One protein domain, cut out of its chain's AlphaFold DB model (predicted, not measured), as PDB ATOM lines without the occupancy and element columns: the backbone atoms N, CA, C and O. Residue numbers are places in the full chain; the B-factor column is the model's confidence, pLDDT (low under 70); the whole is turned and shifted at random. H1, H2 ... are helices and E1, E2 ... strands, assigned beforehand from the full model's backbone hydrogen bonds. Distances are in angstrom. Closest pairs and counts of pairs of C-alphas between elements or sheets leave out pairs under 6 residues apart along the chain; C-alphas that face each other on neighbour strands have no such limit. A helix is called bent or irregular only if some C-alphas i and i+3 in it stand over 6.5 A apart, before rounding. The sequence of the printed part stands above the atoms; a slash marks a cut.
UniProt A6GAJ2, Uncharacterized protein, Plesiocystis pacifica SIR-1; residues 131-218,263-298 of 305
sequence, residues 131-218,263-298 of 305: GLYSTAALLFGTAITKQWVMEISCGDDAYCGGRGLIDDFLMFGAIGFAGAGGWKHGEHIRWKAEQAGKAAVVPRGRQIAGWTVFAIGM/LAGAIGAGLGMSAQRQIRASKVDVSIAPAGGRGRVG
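AT A GLANCE: This is residues 131 to 218 and 263 to 298 of the 305 residues of an uncharacterized protein of Plesiocystis pacifica SIR-1 (UniProt A6GAJ2). A thin, flat stack of long elements, mostly one element thick: H1, H2, H3 and H4 follow one another across it, and the strand hairpin E1 and E2 lies beyond H4 at one edge. H1 and H2 make a long helical hairpin, shifted lengthwise so that H1 covers part of H2, and with their links they make the longest axis; the shorter H3 folds back on H2, and H4 packs on H3. The printed part has 124 residues, mostly helix, in the order H1, H2, H3, H4, E1, E2, with one antiparallel sheet, E1 - E2. It is loose, with a radius of gyration of the C-alphas of 18.4 A and spans of 58 by 35 by 16 A.

IN THESE COORDINATES: Begin at the sheet: E1, residues 285 to 293, is 23.7 A long, and E2 is residues 296 to 298, ending at C-alpha 298 at (-51.631, 52.166, -4.282). Before them comes H4, residues 263 to 279, 23.5 A long. H3 is residues 205 to 218, 19.9 A long. For the longest helix, find C-alpha 165 at (-48.376, 67.376, 10.381); from there H2, residues 165 to 195, runs 44.9 A. H1, residues 131 to 154, begins at C-alpha 131 at (-37.282, 50.078, 24.860) and is 34.0 A long.

HOW THE PARTS SIT: Look first at the hairpin of E1 and E2, antiparallel at 164 degrees, where N 291 and O 298 are 2.8 A apart and N 293 and O 296 are 2.9 A apart, both within hydrogen-bond range. H4 and E1 come closest at the C-alphas of Ile 279 and Asp 285, 6.0 A apart; H4 and E2 are near each other, with 5 pairs of C-alphas within 10 A. H4 is irregular, with C-alphas 274 and 277 7.1 A apart, and has a kink of 35 degrees near residue 273. H3 and H4 touch, closest at the C-alphas of Gly 210 and Gly 270, 3.7 A, opposite ways at a tilt of 35.2 degrees, only just steep. H2 and H3 form a helical hairpin and touch at the C-alphas of Gly 186 and Gly 205, 4.0 A, their closest, at a steep tilt of 38 degrees. H2 touches H1 with residues 167 to 181 alone; the closest C-alphas, of Ala 136 and Ala 174, are 4.0 A apart, at a shallow tilt of 21 degrees, opposite ways. H1 is apart from H3, H4, E1 and E2. Every O i to N i+4 pair is within hydrogen-bond range in H1, H2 and H3, and 10 of 13 are in H4.

THE WHOLE: The C-alphas farthest apart, of Asp 157 and Gly 197, are 59.7 A apart. Residues 219 to 262 are not printed, and C-alphas 218 and 263 are 7.4 A apart across this cut. Of the links that are printed whole, no link is long. The mean pLDDT of the printed part is 72.0; residues under 70 include 155 to 164 and 272 to 298.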
ATOM      1  N   GLY A 131     -37.349  48.612  24.791       89.19
ATOM      2  CA  GLY A 131     -37.282  50.078  24.860       89.19
ATOM      3  C   GLY A 131     -37.851  50.784  23.621       89.19
ATOM      4  O   GLY A 131     -38.462  51.837  23.751       89.19
ATOM      5  N   LEU A 132     -37.732  50.177  22.433       91.56
ATOM      6  CA  LEU A 132     -38.283  50.726  21.188       91.56
ATOM      7  C   LEU A 132     -39.814  50.594  21.156       91.56
ATOM      8  O   LEU A 132     -40.499  51.528  20.748       91.56
ATOM      9  N   TYR A 133     -40.363  49.486  21.667       88.00
ATOM     10  CA  TYR A 133     -41.807  49.353  21.890       88.00
ATOM     11  C   TYR A 133     -42.329  50.359  22.929       88.00
ATOM     12  O   TYR A 133     -43.400  50.931  22.730       88.00
ATOM     13  N   SER A 134     -41.572  50.636  23.997       91.56
ATOM     14  CA  SER A 134     -41.917  51.685  24.967       91.56
ATOM     15  C   SER A 134     -41.928  53.079  24.329       91.56
ATOM     16  O   SER A 134     -42.859  53.843  24.572       91.56
ATOM     17  N   THR A 135     -40.958  53.405  23.465       91.56
ATOM     18  CA  THR A 135     -40.967  54.661  22.694       91.56
ATOM     19  C   THR A 135     -42.156  54.731  21.734       91.56
ATOM     20  O   THR A 135     -42.815  55.766  21.672       91.56
ATOM     21  N   ALA A 136     -42.485  53.639  21.036       87.12
ATOM     22  CA  ALA A 136     -43.649  53.589  20.150       87.12
ATOM     23  C   ALA A 136     -44.965  53.852  20.901       87.12
ATOM     24  O   ALA A 136     -45.763  54.685  20.477       87.12
ATOM     25  N   ALA A 137     -45.158  53.195  22.050       85.75
ATOM     26  CA  ALA A 137     -46.325  53.397  22.906       85.75
ATOM     27  C   ALA A 137     -46.405  54.828  23.468       85.75
ATOM     28  O   ALA A 137     -47.493  55.395  23.542       85.75
ATOM     29  N   LEU A 138     -45.265  55.436  23.818       92.19
ATOM     30  CA  LEU A 138     -45.205  56.821  24.293       92.19
ATOM     31  C   LEU A 138     -45.562  57.830  23.190       92.19
ATOM     32  O   LEU A 138     -46.324  58.759  23.453       92.19
ATOM     33  N   LEU A 139     -45.071  57.646  21.961       87.56
ATOM     34  CA  LEU A 139     -45.415  58.509  20.821       87.56
ATOM     35  C   LEU A 139     -46.903  58.400  20.459       87.56
ATOM     36  O   LEU A 139     -47.576  59.420  20.318       87.56
ATOM     37  N   PHE A 140     -47.434  57.176  20.401       83.38
ATOM     38  CA  PHE A 140     -48.853  56.909  20.149       83.38
ATOM     39  C   PHE A 140     -49.759  57.499  21.247       83.38
ATOM     40  O   PHE A 140     -50.727  58.201  20.956       83.38
ATOM     41  N   GLY A 141     -49.399  57.304  22.521       82.38
ATOM     42  CA  GLY A 141     -50.101  57.905  23.658       82.38
ATOM     43  C   GLY A 141     -50.018  59.436  23.683       82.38
ATOM     44  O   GLY A 141     -50.979  60.091  24.080       82.38
ATOM     45  N   THR A 142     -48.912  60.017  23.207       85.31
ATOM     46  CA  THR A 142     -48.753  61.475  23.052       85.31
ATOM     47  C   THR A 142     -49.677  62.020  21.964       85.31
ATOM     48  O   THR A 142     -50.330  63.035  22.200       85.31
ATOM     49  N   ALA A 143     -49.793  61.339  20.817       81.81
ATOM     50  CA  ALA A 143     -50.724  61.718  19.752       81.81
ATOM     51  C   ALA A 143     -52.177  61.713  20.255       81.81
ATOM     52  O   ALA A 143     -52.841  62.745  20.206       81.81
ATOM     53  N   ILE A 144     -52.632  60.606  20.854       79.19
ATOM     54  CA  ILE A 144     -53.998  60.491  21.404       79.19
ATOM     55  C   ILE A 144     -54.259  61.544  22.492       79.19
ATOM     56  O   ILE A 144     -55.316  62.173  22.510       79.19
ATOM     57  N   THR A 145     -53.294  61.778  23.387       81.19
ATOM     58  CA  THR A 145     -53.439  62.765  24.470       81.19
ATOM     59  C   THR A 145     -53.520  64.189  23.918       81.19
ATOM     60  O   THR A 145     -54.365  64.965  24.364       81.19
ATOM     61  N   LYS A 146     -52.699  64.533  22.914       80.50
ATOM     62  CA  LYS A 146     -52.799  65.811  22.197       80.50
ATOM     63  C   LYS A 146     -54.175  65.944  21.541       80.50
ATOM     64  O   LYS A 146     -54.824  66.965  21.737       80.50
ATOM     65  N   GLN A 147     -54.636  64.930  20.810       72.12
ATOM     66  CA  GLN A 147     -55.934  64.942  20.126       72.12
ATOM     67  C   GLN A 147     -57.096  65.158  21.104       72.12
ATOM     68  O   GLN A 147     -57.934  66.025  20.864       72.12
ATOM     69  N   TRP A 148     -57.100  64.457  22.241       73.06
ATOM     70  CA  TRP A 148     -58.125  64.595  23.281       73.06
ATOM     71  C   TRP A 148     -58.117  65.978  23.954       73.06
ATOM     72  O   TRP A 148     -59.172  66.580  24.148       73.06
ATOM     73  N   VAL A 149     -56.934  66.531  24.247       78.19
ATOM     74  CA  VAL A 149     -56.802  67.906  24.768       78.19
ATOM     75  C   VAL A 149     -57.259  68.940  23.735       78.19
ATOM     76  O   VAL A 149     -57.931  69.903  24.101       78.19
ATOM     77  N   MET A 150     -56.936  68.743  22.454       73.12
ATOM     78  CA  MET A 150     -57.371  69.620  21.363       73.12
ATOM     79  C   MET A 150     -58.892  69.600  21.179       73.12
ATOM     80  O   MET A 150     -59.479  70.661  20.990       73.12
ATOM     81  N   GLU A 151     -59.532  68.435  21.308       69.69
ATOM     82  CA  GLU A 151     -60.993  68.305  21.255       69.69
ATOM     83  C   GLU A 151     -61.669  69.109  22.375       69.69
ATOM     84  O   GLU A 151     -62.550  69.925  22.121       69.69
ATOM     85  N   ILE A 152     -61.186  68.965  23.613       73.81
ATOM     86  CA  ILE A 152     -61.701  69.714  24.773       73.81
ATOM     87  C   ILE A 152     -61.447  71.224  24.636       73.81
ATOM     88  O   ILE A 152     -62.250  72.027  25.107       73.81
ATOM     89  N   SER A 153     -60.330  71.620  24.016       77.12
ATOM     90  CA  SER A 153     -59.897  73.024  23.950       77.12
ATOM     91  C   SER A 153     -60.490  73.810  22.778       77.12
ATOM     92  O   SER A 153     -60.576  75.033  22.867       77.12
ATOM     93  N   CYS A 154     -60.864  73.135  21.688       70.06
ATOM     94  CA  CYS A 154     -61.328  73.768  20.449       70.06
ATOM     95  C   CYS A 154     -62.738  73.344  20.009       70.06
ATOM     96  O   CYS A 154     -63.320  74.011  19.154       70.06
ATOM     97  N   GLY A 155     -63.280  72.247  20.549       68.94
ATOM     98  CA  GLY A 155     -64.512  71.640  20.049       68.94
ATOM     99  C   GLY A 155     -64.412  71.264  18.567       68.94
ATOM    100  O   GLY A 155     -63.360  70.830  18.087       68.94
ATOM    101  N   ASP A 156     -65.510  71.495  17.846       61.16
ATOM    102  CA  ASP A 156     -65.722  71.075  16.454       61.16
ATOM    103  C   ASP A 156     -64.807  71.769  15.413       61.16
ATOM    104  O   ASP A 156     -64.866  71.440  14.225       61.16
ATOM    105  N   ASP A 157     -63.951  72.728  15.803       61.84
ATOM    106  CA  ASP A 157     -63.033  73.395  14.867       61.84
ATOM    107  C   ASP A 157     -61.857  72.480  14.472       61.84
ATOM    108  O   ASP A 157     -60.788  72.435  15.100       61.84
ATOM    109  N   ALA A 158     -62.056  71.754  13.372       56.69
ATOM    110  CA  ALA A 158     -61.082  70.855  12.760       56.69
ATOM    111  C   ALA A 158     -59.727  71.519  12.422       56.69
ATOM    112  O   ALA A 158     -58.707  70.824  12.365       56.69
ATOM    113  N   TYR A 159     -59.676  72.842  12.230       58.72
ATOM    114  CA  TYR A 159     -58.451  73.564  11.854       58.72
ATOM    115  C   TYR A 159     -57.661  74.100  13.056       58.72
ATOM    116  O   TYR A 159     -56.498  74.495  12.909       58.72
ATOM    117  N   CYS A 160     -58.248  74.074  14.254       60.03
ATOM    118  CA  CYS A 160     -57.616  74.549  15.478       60.03
ATOM    119  C   CYS A 160     -56.275  73.835  15.760       60.03
ATOM    120  O   CYS A 160     -56.171  72.610  15.713       60.03
ATOM    121  N   GLY A 161     -55.225  74.603  16.072       58.38
ATOM    122  CA  GLY A 161     -53.945  74.094  16.594       58.38
ATOM    123  C   GLY A 161     -53.094  73.201  15.675       58.38
ATOM    124  O   GLY A 161     -52.198  72.520  16.175       58.38
ATOM    125  N   GLY A 162     -53.322  73.192  14.356       60.19
ATOM    126  CA  GLY A 162     -52.427  72.507  13.404       60.19
ATOM    127  C   GLY A 162     -52.440  70.979  13.543       60.19
ATOM    128  O   GLY A 162     -51.394  70.348  13.707       60.19
ATOM    129  N   ARG A 163     -53.643  70.395  13.507       61.41
ATOM    130  CA  ARG A 163     -53.931  68.985  13.827       61.41
ATOM    131  C   ARG A 163     -53.209  67.926  12.963       61.41
ATOM    132  O   ARG A 163     -52.938  66.860  13.489       61.41
ATOM    133  N   GLY A 164     -52.831  68.212  11.711       66.06
ATOM    134  CA  GLY A 164     -52.198  67.231  10.802       66.06
ATOM    135  C   GLY A 164     -50.720  66.908  11.089       66.06
ATOM    136  O   GLY A 164     -50.402  65.951  11.783       66.06
ATOM    137  N   LEU A 165     -49.799  67.727  10.564       71.69
ATOM    138  CA  LEU A 165     -48.376  67.376  10.381       71.69
ATOM    139  C   LEU A 165     -47.638  66.864  11.638       71.69
ATOM    140  O   LEU A 165     -46.752  66.022  11.526       71.69
ATOM    141  N   ILE A 166     -47.972  67.353  12.836       77.81
ATOM    142  CA  ILE A 166     -47.359  66.864  14.088       77.81
ATOM    143  C   ILE A 166     -47.842  65.447  14.428       77.81
ATOM    144  O   ILE A 166     -47.053  64.633  14.906       77.81
ATOM    145  N   ASP A 167     -49.112  65.145  14.174       73.69
ATOM    146  CA  ASP A 167     -49.725  63.857  14.498       73.69
ATOM    147  C   ASP A 167     -49.239  62.793  13.510       73.69
ATOM    148  O   ASP A 167     -48.867  61.700  13.939       73.69
ATOM    149  N   ASP A 168     -49.082  63.152  12.229       75.19
ATOM    150  CA  ASP A 168     -48.377  62.337  11.230       75.19
ATOM    151  C   ASP A 168     -46.973  61.946  11.721       75.19
ATOM    152  O   ASP A 168     -46.620  60.765  11.744       75.19
ATOM    153  N   PHE A 169     -46.164  62.917  12.171       82.19
ATOM    154  CA  PHE A 169     -44.815  62.644  12.684       82.19
ATOM    155  C   PHE A 169     -44.815  61.734  13.922       82.19
ATOM    156  O   PHE A 169     -43.942  60.868  14.037       82.19
ATOM    157  N   LEU A 170     -45.787  61.882  14.830       83.81
ATOM    158  CA  LEU A 170     -45.932  61.004  15.995       83.81
ATOM    159  C   LEU A 170     -46.352  59.580  15.590       83.81
ATOM    160  O   LEU A 170     -45.774  58.617  16.100       83.81
ATOM    161  N   MET A 171     -47.289  59.431  14.648       82.00
ATOM    162  CA  MET A 171     -47.780  58.130  14.173       82.00
ATOM    163  C   MET A 171     -46.740  57.383  13.328       82.00
ATOM    164  O   MET A 171     -46.435  56.223  13.618       82.00
ATOM    165  N   PHE A 172     -46.118  58.035  12.338       82.88
ATOM    166  CA  PHE A 172     -45.014  57.439  11.572       82.88
ATOM    167  C   PHE A 172     -43.816  57.114  12.473       82.88
ATOM    168  O   PHE A 172     -43.194  56.059  12.312       82.88
ATOM    169  N   GLY A 173     -43.537  57.962  13.469       84.38
ATOM    170  CA  GLY A 173     -42.573  57.676  14.528       84.38
ATOM    171  C   GLY A 173     -42.927  56.396  15.291       84.38
ATOM    172  O   GLY A 173     -42.108  55.478  15.355       84.38
ATOM    173  N   ALA A 174     -44.151  56.287  15.813       86.88
ATOM    174  CA  ALA A 174     -44.614  55.115  16.556       86.88
ATOM    175  C   ALA A 174     -44.527  53.817  15.731       86.88
ATOM    176  O   ALA A 174     -43.994  52.817  16.218       86.88
ATOM    177  N   ILE A 175     -44.963  53.840  14.467       84.50
ATOM    178  CA  ILE A 175     -44.866  52.696  13.543       84.50
ATOM    179  C   ILE A 175     -43.395  52.314  13.301       84.50
ATOM    180  O   ILE A 175     -43.043  51.132  13.370       84.50
ATOM    181  N   GLY A 176     -42.516  53.297  13.071       83.94
ATOM    182  CA  GLY A 176     -41.080  53.077  12.876       83.94
ATOM    183  C   GLY A 176     -40.395  52.464  14.103       83.94
ATOM    184  O   GLY A 176     -39.675  51.469  13.982       83.94
ATOM    185  N   PHE A 177     -40.669  53.000  15.296       90.31
ATOM    186  CA  PHE A 177     -40.155  52.466  16.560       90.31
ATOM    187  C   PHE A 177     -40.690  51.058  16.859       90.31
ATOM    188  O   PHE A 177     -39.916  50.199  17.283       90.31
ATOM    189  N   ALA A 178     -41.963  50.769  16.571       85.69
ATOM    190  CA  ALA A 178     -42.523  49.428  16.734       85.69
ATOM    191  C   ALA A 178     -41.904  48.416  15.753       85.69
ATOM    192  O   ALA A 178     -41.542  47.310  16.158       85.69
ATOM    193  N   GLY A 179     -41.703  48.796  14.486       83.31
ATOM    194  CA  GLY A 179     -41.007  47.964  13.498       83.31
ATOM    195  C   GLY A 179     -39.554  47.667  13.890       83.31
ATOM    196  O   GLY A 179     -39.113  46.517  13.823       83.31
ATOM    197  N   ALA A 180     -38.824  48.672  14.383       85.88
ATOM    198  CA  ALA A 180     -37.474  48.499  14.920       85.88
ATOM    199  C   ALA A 180     -37.457  47.629  16.197       85.88
ATOM    200  O   ALA A 180     -36.568  46.786  16.361       85.88
ATOM    201  N   GLY A 181     -38.467  47.774  17.061       86.75
ATOM    202  CA  GLY A 181     -38.715  46.908  18.214       86.75
ATOM    203  C   GLY A 181     -38.882  45.449  17.803       86.75
ATOM    204  O   GLY A 181     -38.145  44.594  18.294       86.75
ATOM    205  N   GLY A 182     -39.755  45.170  16.831       85.00
ATOM    206  CA  GLY A 182     -39.967  43.827  16.281       85.00
ATOM    207  C   GLY A 182     -38.723  43.235  15.622       85.00
ATOM    208  O   GLY A 182     -38.444  42.045  15.787       85.00
ATOM    209  N   TRP A 183     -37.912  44.060  14.953       85.88
ATOM    210  CA  TRP A 183     -36.625  43.615  14.413       85.88
ATOM    211  C   TRP A 183     -35.691  43.132  15.526       85.88
ATOM    212  O   TRP A 183     -35.199  42.001  15.474       85.88
ATOM    213  N   LYS A 184     -35.458  43.973  16.540       88.06
ATOM    214  CA  LYS A 184     -34.558  43.661  17.660       88.06
ATOM    215  C   LYS A 184     -35.077  42.521  18.532       88.06
ATOM    216  O   LYS A 184     -34.301  41.661  18.942       88.06
ATOM    217  N   HIS A 185     -36.391  42.428  18.707       86.88
ATOM    218  CA  HIS A 185     -37.025  41.288  19.354       86.88
ATOM    219  C   HIS A 185     -36.742  39.975  18.609       86.88
ATOM    220  O   HIS A 185     -36.344  38.990  19.230       86.88
ATOM    221  N   GLY A 186     -36.857  39.968  17.277       84.56
ATOM    222  CA  GLY A 186     -36.551  38.792  16.460       84.56
ATOM    223  C   GLY A 186     -35.064  38.422  16.402       84.56
ATOM    224  O   GLY A 186     -34.746  37.237  16.402       84.56
ATOM    225  N   GLU A 187     -34.143  39.393  16.420       86.75
ATOM    226  CA  GLU A 187     -32.704  39.109  16.596       86.75
ATOM    227  C   GLU A 187     -32.421  38.428  17.945       86.75
ATOM    228  O   GLU A 187     -31.695  37.438  17.997       86.75
ATOM    229  N   HIS A 188     -33.048  38.905  19.021       86.06
ATOM    230  CA  HIS A 188     -32.914  38.342  20.364       86.06
ATOM    231  C   HIS A 188     -33.571  36.958  20.520       86.06
ATOM    232  O   HIS A 188     -33.002  36.092  21.188       86.06
ATOM    233  N   ILE A 189     -34.708  36.689  19.864       86.44
ATOM    234  CA  ILE A 189     -35.268  35.326  19.782       86.44
ATOM    235  C   ILE A 189     -34.312  34.399  19.014       86.44
ATOM    236  O   ILE A 189     -34.094  33.266  19.447       86.44
ATOM    237  N   ARG A 190     -33.706  34.869  17.912       84.75
ATOM    238  CA  ARG A 190     -32.747  34.075  17.128       84.75
ATOM    239  C   ARG A 190     -31.502  33.723  17.941       84.75
ATOM    240  O   ARG A 190     -31.195  32.541  18.032       84.75
ATOM    241  N   TRP A 191     -30.894  34.695  18.624       86.06
ATOM    242  CA  TRP A 191     -29.765  34.463  19.538       86.06
ATOM    243  C   TRP A 191     -30.114  33.447  20.638       86.06
ATOM    244  O   TRP A 191     -29.371  32.494  20.856       86.06
ATOM    245  N   LYS A 192     -31.293  33.563  21.272       86.62
ATOM    246  CA  LYS A 192     -31.749  32.581  22.277       86.62
ATOM    247  C   LYS A 192     -31.923  31.169  21.715       86.62
ATOM    248  O   LYS A 192     -31.762  30.203  22.453       86.62
ATOM    249  N   ALA A 193     -32.274  31.033  20.440       85.38
ATOM    250  CA  ALA A 193     -32.429  29.735  19.797       85.38
ATOM    251  C   ALA A 193     -31.117  29.173  19.238       85.38
ATOM    252  O   ALA A 193     -30.960  27.957  19.214       85.38
ATOM    253  N   GLU A 194     -30.179  30.028  18.833       85.69
ATOM    254  CA  GLU A 194     -28.793  29.663  18.521       85.69
ATOM    255  C   GLU A 194     -28.132  29.057  19.771       85.69
ATOM    256  O   GLU A 194     -27.725  27.898  19.735       85.69
ATOM    257  N   GLN A 195     -28.205  29.757  20.909       85.12
ATOM    258  CA  GLN A 195     -27.767  29.268  22.228       85.12
ATOM    259  C   GLN A 195     -28.481  27.978  22.689       85.12
ATOM    260  O   GLN A 195     -27.927  27.192  23.448       85.12
ATOM    261  N   ALA A 196     -29.710  27.726  22.227       84.88
ATOM    262  CA  ALA A 196     -30.478  26.523  22.565       84.88
ATOM    263  C   ALA A 196     -30.360  25.380  21.529       84.88
ATOM    264  O   ALA A 196     -31.165  24.445  21.578       84.88
ATOM    265  N   GLY A 197     -29.436  25.470  20.560       83.06
ATOM    266  CA  GLY A 197     -29.234  24.455  19.511       83.06
ATOM    267  C   GLY A 197     -30.387  24.322  18.499       83.06
ATOM    268  O   GLY A 197     -30.508  23.308  17.816       83.06
ATOM    269  N   LYS A 198     -31.272  25.322  18.409       80.00
ATOM    270  CA  LYS A 198     -32.565  25.292  17.687       80.00
ATOM    271  C   LYS A 198     -32.669  26.319  16.549       80.00
ATOM    272  O   LYS A 198     -33.762  26.583  16.049       80.00
ATOM    273  N   ALA A 199     -31.540  26.883  16.113       68.25
ATOM    274  CA  ALA A 199     -31.461  27.984  15.144       68.25
ATOM    275  C   ALA A 199     -32.263  27.772  13.839       68.25
ATOM    276  O   ALA A 199     -32.830  28.725  13.302       68.25
ATOM    277  N   ALA A 200     -32.352  26.533  13.338       61.69
ATOM    278  CA  ALA A 200     -32.920  26.207  12.024       61.69
ATOM    279  C   ALA A 200     -34.399  26.612  11.819       61.69
ATOM    280  O   ALA A 200     -34.827  26.822  10.682       61.69
ATOM    281  N   VAL A 201     -35.184  26.724  12.898       70.31
ATOM    282  CA  VAL A 201     -36.650  26.905  12.836       70.31
ATOM    283  C   VAL A 201     -37.076  28.376  13.001       70.31
ATOM    284  O   VAL A 201     -38.233  28.724  12.772       70.31
ATOM    285  N   VAL A 202     -36.164  29.274  13.385       73.56
ATOM    286  CA  VAL A 202     -36.551  30.567  13.975       73.56
ATOM    287  C   VAL A 202     -36.786  31.685  12.943       73.56
ATOM    288  O   VAL A 202     -35.974  31.866  12.029       73.56
ATOM    289  N   PRO A 203     -37.882  32.471  13.065       71.06
ATOM    290  CA  PRO A 203     -38.141  33.623  12.200       71.06
ATOM    291  C   PRO A 203     -37.053  34.699  12.307       71.06
ATOM    292  O   PRO A 203     -36.505  34.973  13.373       71.06
ATOM    293  N   ARG A 204     -36.760  35.361  11.183       78.56
ATOM    294  CA  ARG A 204     -35.767  36.447  11.128       78.56
ATOM    295  C   ARG A 204     -36.329  37.747  11.715       78.56
ATOM    296  O   ARG A 204     -37.518  38.016  11.563       78.56
ATOM    297  N   GLY A 205     -35.454  38.615  12.235       77.44
ATOM    298  CA  GLY A 205     -35.804  39.965  12.717       77.44
ATOM    299  C   GLY A 205     -36.728  40.741  11.770       77.44
ATOM    300  O   GLY A 205     -37.800  41.170  12.186       77.44
ATOM    301  N   ARG A 206     -36.403  40.812  10.466       78.69
ATOM    302  CA  ARG A 206     -37.278  41.469   9.466       78.69
ATOM    303  C   ARG A 206     -38.686  40.870   9.361       78.69
ATOM    304  O   ARG A 206     -39.617  41.606   9.070       78.69
ATOM    305  N   GLN A 207     -38.867  39.572   9.605       80.69
ATOM    306  CA  GLN A 207     -40.194  38.949   9.539       80.69
ATOM    307  C   GLN A 207     -41.049  39.343  10.750       80.69
ATOM    308  O   GLN A 207     -42.223  39.640  10.575       80.69
ATOM    309  N   ILE A 208     -40.467  39.405  11.954       82.81
ATOM    310  CA  ILE A 208     -41.176  39.865  13.161       82.81
ATOM    311  C   ILE A 208     -41.436  41.377  13.098       82.81
ATOM    312  O   ILE A 208     -42.531  41.817  13.447       82.81
ATOM    313  N   ALA A 209     -40.493  42.167  12.571       81.75
ATOM    314  CA  ALA A 209     -40.723  43.573  12.232       81.75
ATOM    315  C   ALA A 209     -41.901  43.732  11.256       81.75
ATOM    316  O   ALA A 209     -42.825  44.496  11.527       81.75
ATOM    317  N   GLY A 210     -41.910  42.955  10.168       77.75
ATOM    318  CA  GLY A 210     -42.976  42.975   9.169       77.75
ATOM    319  C   GLY A 210     -44.344  42.610   9.747       77.75
ATOM    320  O   GLY A 210     -45.303  43.348   9.545       77.75
ATOM    321  N   TRP A 211     -44.427  41.539  10.542       83.06
ATOM    322  CA  TRP A 211     -45.653  41.168  11.257       83.06
ATOM    323  C   TRP A 211     -46.103  42.228  12.269       83.06
ATOM    324  O   TRP A 211     -47.299  42.469  12.384       83.06
ATOM    325  N   THR A 212     -45.172  42.895  12.959       82.75
ATOM    326  CA  THR A 212     -45.491  43.990  13.895       82.75
ATOM    327  C   THR A 212     -46.126  45.171  13.157       82.75
ATOM    328  O   THR A 212     -47.191  45.641  13.546       82.75
ATOM    329  N   VAL A 213     -45.509  45.625  12.060       79.88
ATOM    330  CA  VAL A 213     -46.004  46.763  11.266       79.88
ATOM    331  C   VAL A 213     -47.320  46.417  10.551       79.88
ATOM    332  O   VAL A 213     -48.241  47.232  10.546       79.88
ATOM    333  N   PHE A 214     -47.465  45.189  10.038       80.94
ATOM    334  CA  PHE A 214     -48.726  44.682   9.484       80.94
ATOM    335  C   PHE A 214     -49.851  44.656  10.529       80.94
ATOM    336  O   PHE A 214     -50.949  45.132  10.255       80.94
ATOM    337  N   ALA A 215     -49.583  44.135  11.732       81.69
ATOM    338  CA  ALA A 215     -50.576  44.056  12.802       81.69
ATOM    339  C   ALA A 215     -51.044  45.447  13.261       81.69
ATOM    340  O   ALA A 215     -52.236  45.635  13.490       81.69
ATOM    341  N   ILE A 216     -50.136  46.428  13.331       82.00
ATOM    342  CA  ILE A 216     -50.477  47.827  13.636       82.00
ATOM    343  C   ILE A 216     -51.344  48.431  12.522       82.00
ATOM    344  O   ILE A 216     -52.384  49.012  12.821       82.00
ATOM    345  N   GLY A 217     -50.979  48.240  11.249       77.38
ATOM    346  CA  GLY A 217     -51.779  48.723  10.117       77.38
ATOM    347  C   GLY A 217     -53.190  48.116  10.072       77.38
ATOM    348  O   GLY A 217     -54.169  48.835   9.880       77.38
ATOM    349  N   MET A 218     -53.312  46.809  10.330       81.31
ATOM    350  CA  MET A 218     -54.609  46.124  10.423       81.31
ATOM    351  C   MET A 218     -55.439  46.586  11.629       81.31
ATOM    352  O   MET A 218     -56.640  46.801  11.486       81.31
ATOM    353  N   LEU A 263     -51.582  53.492   6.503       64.81
ATOM    354  CA  LEU A 263     -52.035  52.179   6.990       64.81
ATOM    355  C   LEU A 263     -51.856  51.081   5.926       64.81
ATOM    356  O   LEU A 263     -51.296  50.020   6.216       64.81
ATOM    357  N   ALA A 264     -52.232  51.351   4.671       60.84
ATOM    358  CA  ALA A 264     -51.959  50.465   3.538       60.84
ATOM    359  C   ALA A 264     -50.451  50.333   3.259       60.84
ATOM    360  O   ALA A 264     -49.985  49.251   2.902       60.84
ATOM    361  N   GLY A 265     -49.674  51.398   3.475       65.12
ATOM    362  CA  GLY A 265     -48.213  51.393   3.405       65.12
ATOM    363  C   GLY A 265     -47.574  50.519   4.486       65.12
ATOM    364  O   GLY A 265     -46.679  49.733   4.178       65.12
ATOM    365  N   ALA A 266     -48.073  50.575   5.723       66.69
ATOM    366  CA  ALA A 266     -47.657  49.702   6.821       66.69
ATOM    367  C   ALA A 266     -47.987  48.227   6.522       66.69
ATOM    368  O   ALA A 266     -47.119  47.358   6.632       66.69
ATOM    369  N   ILE A 267     -49.205  47.944   6.053       72.81
ATOM    370  CA  ILE A 267     -49.622  46.604   5.616       72.81
ATOM    371  C   ILE A 267     -48.736  46.100   4.466       72.81
ATOM    372  O   ILE A 267     -48.192  44.998   4.549       72.81
ATOM    373  N   GLY A 268     -48.522  46.914   3.430       68.12
ATOM    374  CA  GLY A 268     -47.683  46.585   2.277       68.12
ATOM    375  C   GLY A 268     -46.221  46.332   2.648       68.12
ATOM    376  O   GLY A 268     -45.641  45.332   2.225       68.12
ATOM    377  N   ALA A 269     -45.636  47.182   3.496       71.31
ATOM    378  CA  ALA A 269     -44.285  46.999   4.018       71.31
ATOM    379  C   ALA A 269     -44.175  45.727   4.877       71.31
ATOM    380  O   ALA A 269     -43.215  44.966   4.734       71.31
ATOM    381  N   GLY A 270     -45.170  45.453   5.725       68.50
ATOM    382  CA  GLY A 270     -45.210  44.257   6.564       68.50
ATOM    383  C   GLY A 270     -45.322  42.952   5.769       68.50
ATOM    384  O   GLY A 270     -44.604  41.982   6.043       68.50
ATOM    385  N   LEU A 271     -46.148  42.950   4.721       73.88
ATOM    386  CA  LEU A 271     -46.255  41.848   3.762       73.88
ATOM    387  C   LEU A 271     -44.958  41.684   2.950       73.88
ATOM    388  O   LEU A 271     -44.428  40.577   2.862       73.88
ATOM    389  N   GLY A 272     -44.370  42.771   2.443       68.06
ATOM    390  CA  GLY A 272     -43.095  42.733   1.715       68.06
ATOM    391  C   GLY A 272     -41.929  42.185   2.553       68.06
ATOM    392  O   GLY A 272     -41.150  41.356   2.075       68.06
ATOM    393  N   MET A 273     -41.829  42.575   3.829       69.31
ATOM    394  CA  MET A 273     -40.788  42.080   4.743       69.31
ATOM    395  C   MET A 273     -40.986  40.619   5.184       69.31
ATOM    396  O   MET A 273     -40.010  39.960   5.558       69.31
ATOM    397  N   SER A 274     -42.214  40.093   5.138       65.81
ATOM    398  CA  SER A 274     -42.520  38.704   5.510       65.81
ATOM    399  C   SER A 274     -42.448  37.731   4.320       65.81
ATOM    400  O   SER A 274     -41.854  36.655   4.462       65.81
ATOM    401  N   ALA A 275     -42.948  38.122   3.142       61.44
ATOM    402  CA  ALA A 275     -43.013  37.299   1.925       61.44
ATOM    403  C   ALA A 275     -41.648  37.019   1.257       61.44
ATOM    404  O   ALA A 275     -41.506  36.047   0.510       61.44
ATOM    405  N   GLN A 276     -40.611  37.810   1.564       60.66
ATOM    406  CA  GLN A 276     -39.280  37.748   0.932       60.66
ATOM    407  C   GLN A 276     -38.570  36.370   1.028       60.66
ATOM    408  O   GLN A 276     -37.587  36.134   0.323       60.66
ATOM    409  N   ARG A 277     -39.051  35.435   1.870       51.88
ATOM    410  CA  ARG A 277     -38.550  34.044   1.941       51.88
ATOM    411  C   ARG A 277     -39.190  33.099   0.910       51.88
ATOM    412  O   ARG A 277     -38.531  32.142   0.524       51.88
ATOM    413  N   GLN A 278     -40.423  33.354   0.462       52.53
ATOM    414  CA  GLN A 278     -41.080  32.557  -0.588       52.53
ATOM    415  C   GLN A 278     -40.612  32.982  -1.982       52.53
ATOM    416  O   GLN A 278     -40.237  32.127  -2.779       52.53
ATOM    417  N   ILE A 279     -40.530  34.295  -2.232       51.94
ATOM    418  CA  ILE A 279     -40.130  34.868  -3.532       51.94
ATOM    419  C   ILE A 279     -38.750  34.359  -3.982       51.94
ATOM    420  O   ILE A 279     -38.574  34.041  -5.148       51.94
ATOM    421  N   ARG A 280     -37.793  34.175  -3.056       51.06
ATOM    422  CA  ARG A 280     -36.460  33.604  -3.352       51.06
ATOM    423  C   ARG A 280     -36.423  32.081  -3.569       51.06
ATOM    424  O   ARG A 280     -35.362  31.563  -3.903       51.06
ATOM    425  N   ALA A 281     -37.518  31.363  -3.321       52.81
ATOM    426  CA  ALA A 281     -37.621  29.916  -3.540       52.81
ATOM    427  C   ALA A 281     -38.390  29.579  -4.831       52.81
ATOM    428  O   ALA A 281     -38.116  28.566  -5.472       52.81
ATOM    429  N   SER A 282     -39.328  30.436  -5.233       48.91
ATOM    430  CA  SER A 282     -39.944  30.434  -6.561       48.91
ATOM    431  C   SER A 282     -39.051  31.121  -7.597       48.91
ATOM    432  O   SER A 282     -38.357  32.077  -7.282       48.91
ATOM    433  N   LYS A 283     -39.154  30.731  -8.872       51.91
ATOM    434  CA  LYS A 283     -38.525  31.458  -9.996       51.91
ATOM    435  C   LYS A 283     -39.247  32.766 -10.391       51.91
ATOM    436  O   LYS A 283     -38.930  33.339 -11.424       51.91
ATOM    437  N   VAL A 284     -40.228  33.195  -9.593       50.38
ATOM    438  CA  VAL A 284     -41.139  34.312  -9.873       50.38
ATOM    439  C   VAL A 284     -40.775  35.481  -8.965       50.38
ATOM    440  O   VAL A 284     -41.039  35.438  -7.762       50.38
ATOM    441  N   ASP A 285     -40.187  36.530  -9.538       46.44
ATOM    442  CA  ASP A 285     -39.957  37.785  -8.821       46.44
ATOM    443  C   ASP A 285     -41.284  38.545  -8.714       46.44
ATOM    444  O   ASP A 285     -41.828  39.014  -9.716       46.44
ATOM    445  N   VAL A 286     -41.809  38.663  -7.490       46.69
ATOM    446  CA  VAL A 286     -42.996  39.469  -7.172       46.69
ATOM    447  C   VAL A 286     -42.558  40.671  -6.345       46.69
ATOM    448  O   VAL A 286     -42.403  40.586  -5.125       46.69
ATOM    449  N   SER A 287     -42.363  41.805  -7.011       47.06
ATOM    450  CA  SER A 287     -42.134  43.080  -6.339       47.06
ATOM    451  C   SER A 287     -43.469  43.654  -5.867       47.06
ATOM    452  O   SER A 287     -44.353  43.931  -6.679       47.06
ATOM    453  N   ILE A 288     -43.617  43.836  -4.555       50.22
ATOM    454  CA  ILE A 288     -44.712  44.605  -3.958       50.22
ATOM    455  C   ILE A 288     -44.124  45.952  -3.549       50.22
ATOM    456  O   ILE A 288     -43.422  46.041  -2.538       50.22
ATOM    457  N   ALA A 289     -44.388  46.986  -4.345       44.81
ATOM    458  CA  ALA A 289     -43.915  48.339  -4.081       44.81
ATOM    459  C   ALA A 289     -45.090  49.271  -3.719       44.81
ATOM    460  O   ALA A 289     -46.156  49.195  -4.342       44.81
ATOM    461  N   PRO A 290     -44.929  50.169  -2.729       42.59
ATOM    462  CA  PRO A 290     -45.875  51.254  -2.511       42.59
ATOM    463  C   PRO A 290     -45.700  52.298  -3.624       42.59
ATOM    464  O   PRO A 290     -44.690  53.000  -3.685       42.59
ATOM    465  N   ALA A 291     -46.683  52.401  -4.514       42.22
ATOM    466  CA  ALA A 291     -46.720  53.394  -5.577       42.22
ATOM    467  C   ALA A 291     -47.438  54.656  -5.075       42.22
ATOM    468  O   ALA A 291     -48.668  54.696  -5.003       42.22
ATOM    469  N   GLY A 292     -46.664  55.681  -4.711       33.53
ATOM    470  CA  GLY A 292     -47.168  56.991  -4.296       33.53
ATOM    471  C   GLY A 292     -46.988  58.052  -5.383       33.53
ATOM    472  O   GLY A 292     -45.876  58.286  -5.851       33.53
ATOM    473  N   GLY A 293     -48.077  58.721  -5.757       43.78
ATOM    474  CA  GLY A 293     -48.092  59.904  -6.619       43.78
ATOM    475  C   GLY A 293     -48.961  61.012  -6.016       43.78
ATOM    476  O   GLY A 293     -49.700  60.784  -5.059       43.78
ATOM    477  N   ARG A 294     -48.896  62.233  -6.567       35.31
ATOM    478  CA  ARG A 294     -49.688  63.378  -6.071       35.31
ATOM    479  C   ARG A 294     -51.189  63.045  -6.072       35.31
ATOM    480  O   ARG A 294     -51.807  62.985  -7.129       35.31
ATOM    481  N   GLY A 295     -51.756  62.833  -4.881       36.75
ATOM    482  CA  GLY A 295     -53.173  62.522  -4.672       36.75
ATOM    483  C   GLY A 295     -53.592  61.064  -4.912       36.75
ATOM    484  O   GLY A 295     -54.793  60.806  -4.959       36.75
ATOM    485  N   ARG A 296     -52.661  60.111  -5.089       37.16
ATOM    486  CA  ARG A 296     -52.976  58.669  -5.186       37.16
ATOM    487  C   ARG A 296     -51.870  57.808  -4.584       37.16
ATOM    488  O   ARG A 296     -50.713  57.934  -4.980       37.16
ATOM    489  N   VAL A 297     -52.247  56.874  -3.716       44.12
ATOM    490  CA  VAL A 297     -51.359  55.825  -3.202       44.12
ATOM    491  C   VAL A 297     -51.988  54.465  -3.484       44.12
ATOM    492  O   VAL A 297     -53.193  54.284  -3.315       44.12
ATOM    493  N   GLY A 298     -51.185  53.518  -3.962       40.38
ATOM    494  CA  GLY A 298     -51.631  52.166  -4.282       40.38
ATOM    495  C   GLY A 298     -50.503  51.146  -4.182       40.38
ATOM    496  O   GLY A 298     -49.324  51.493  -4.155       40.38
TER     497      GLY A 298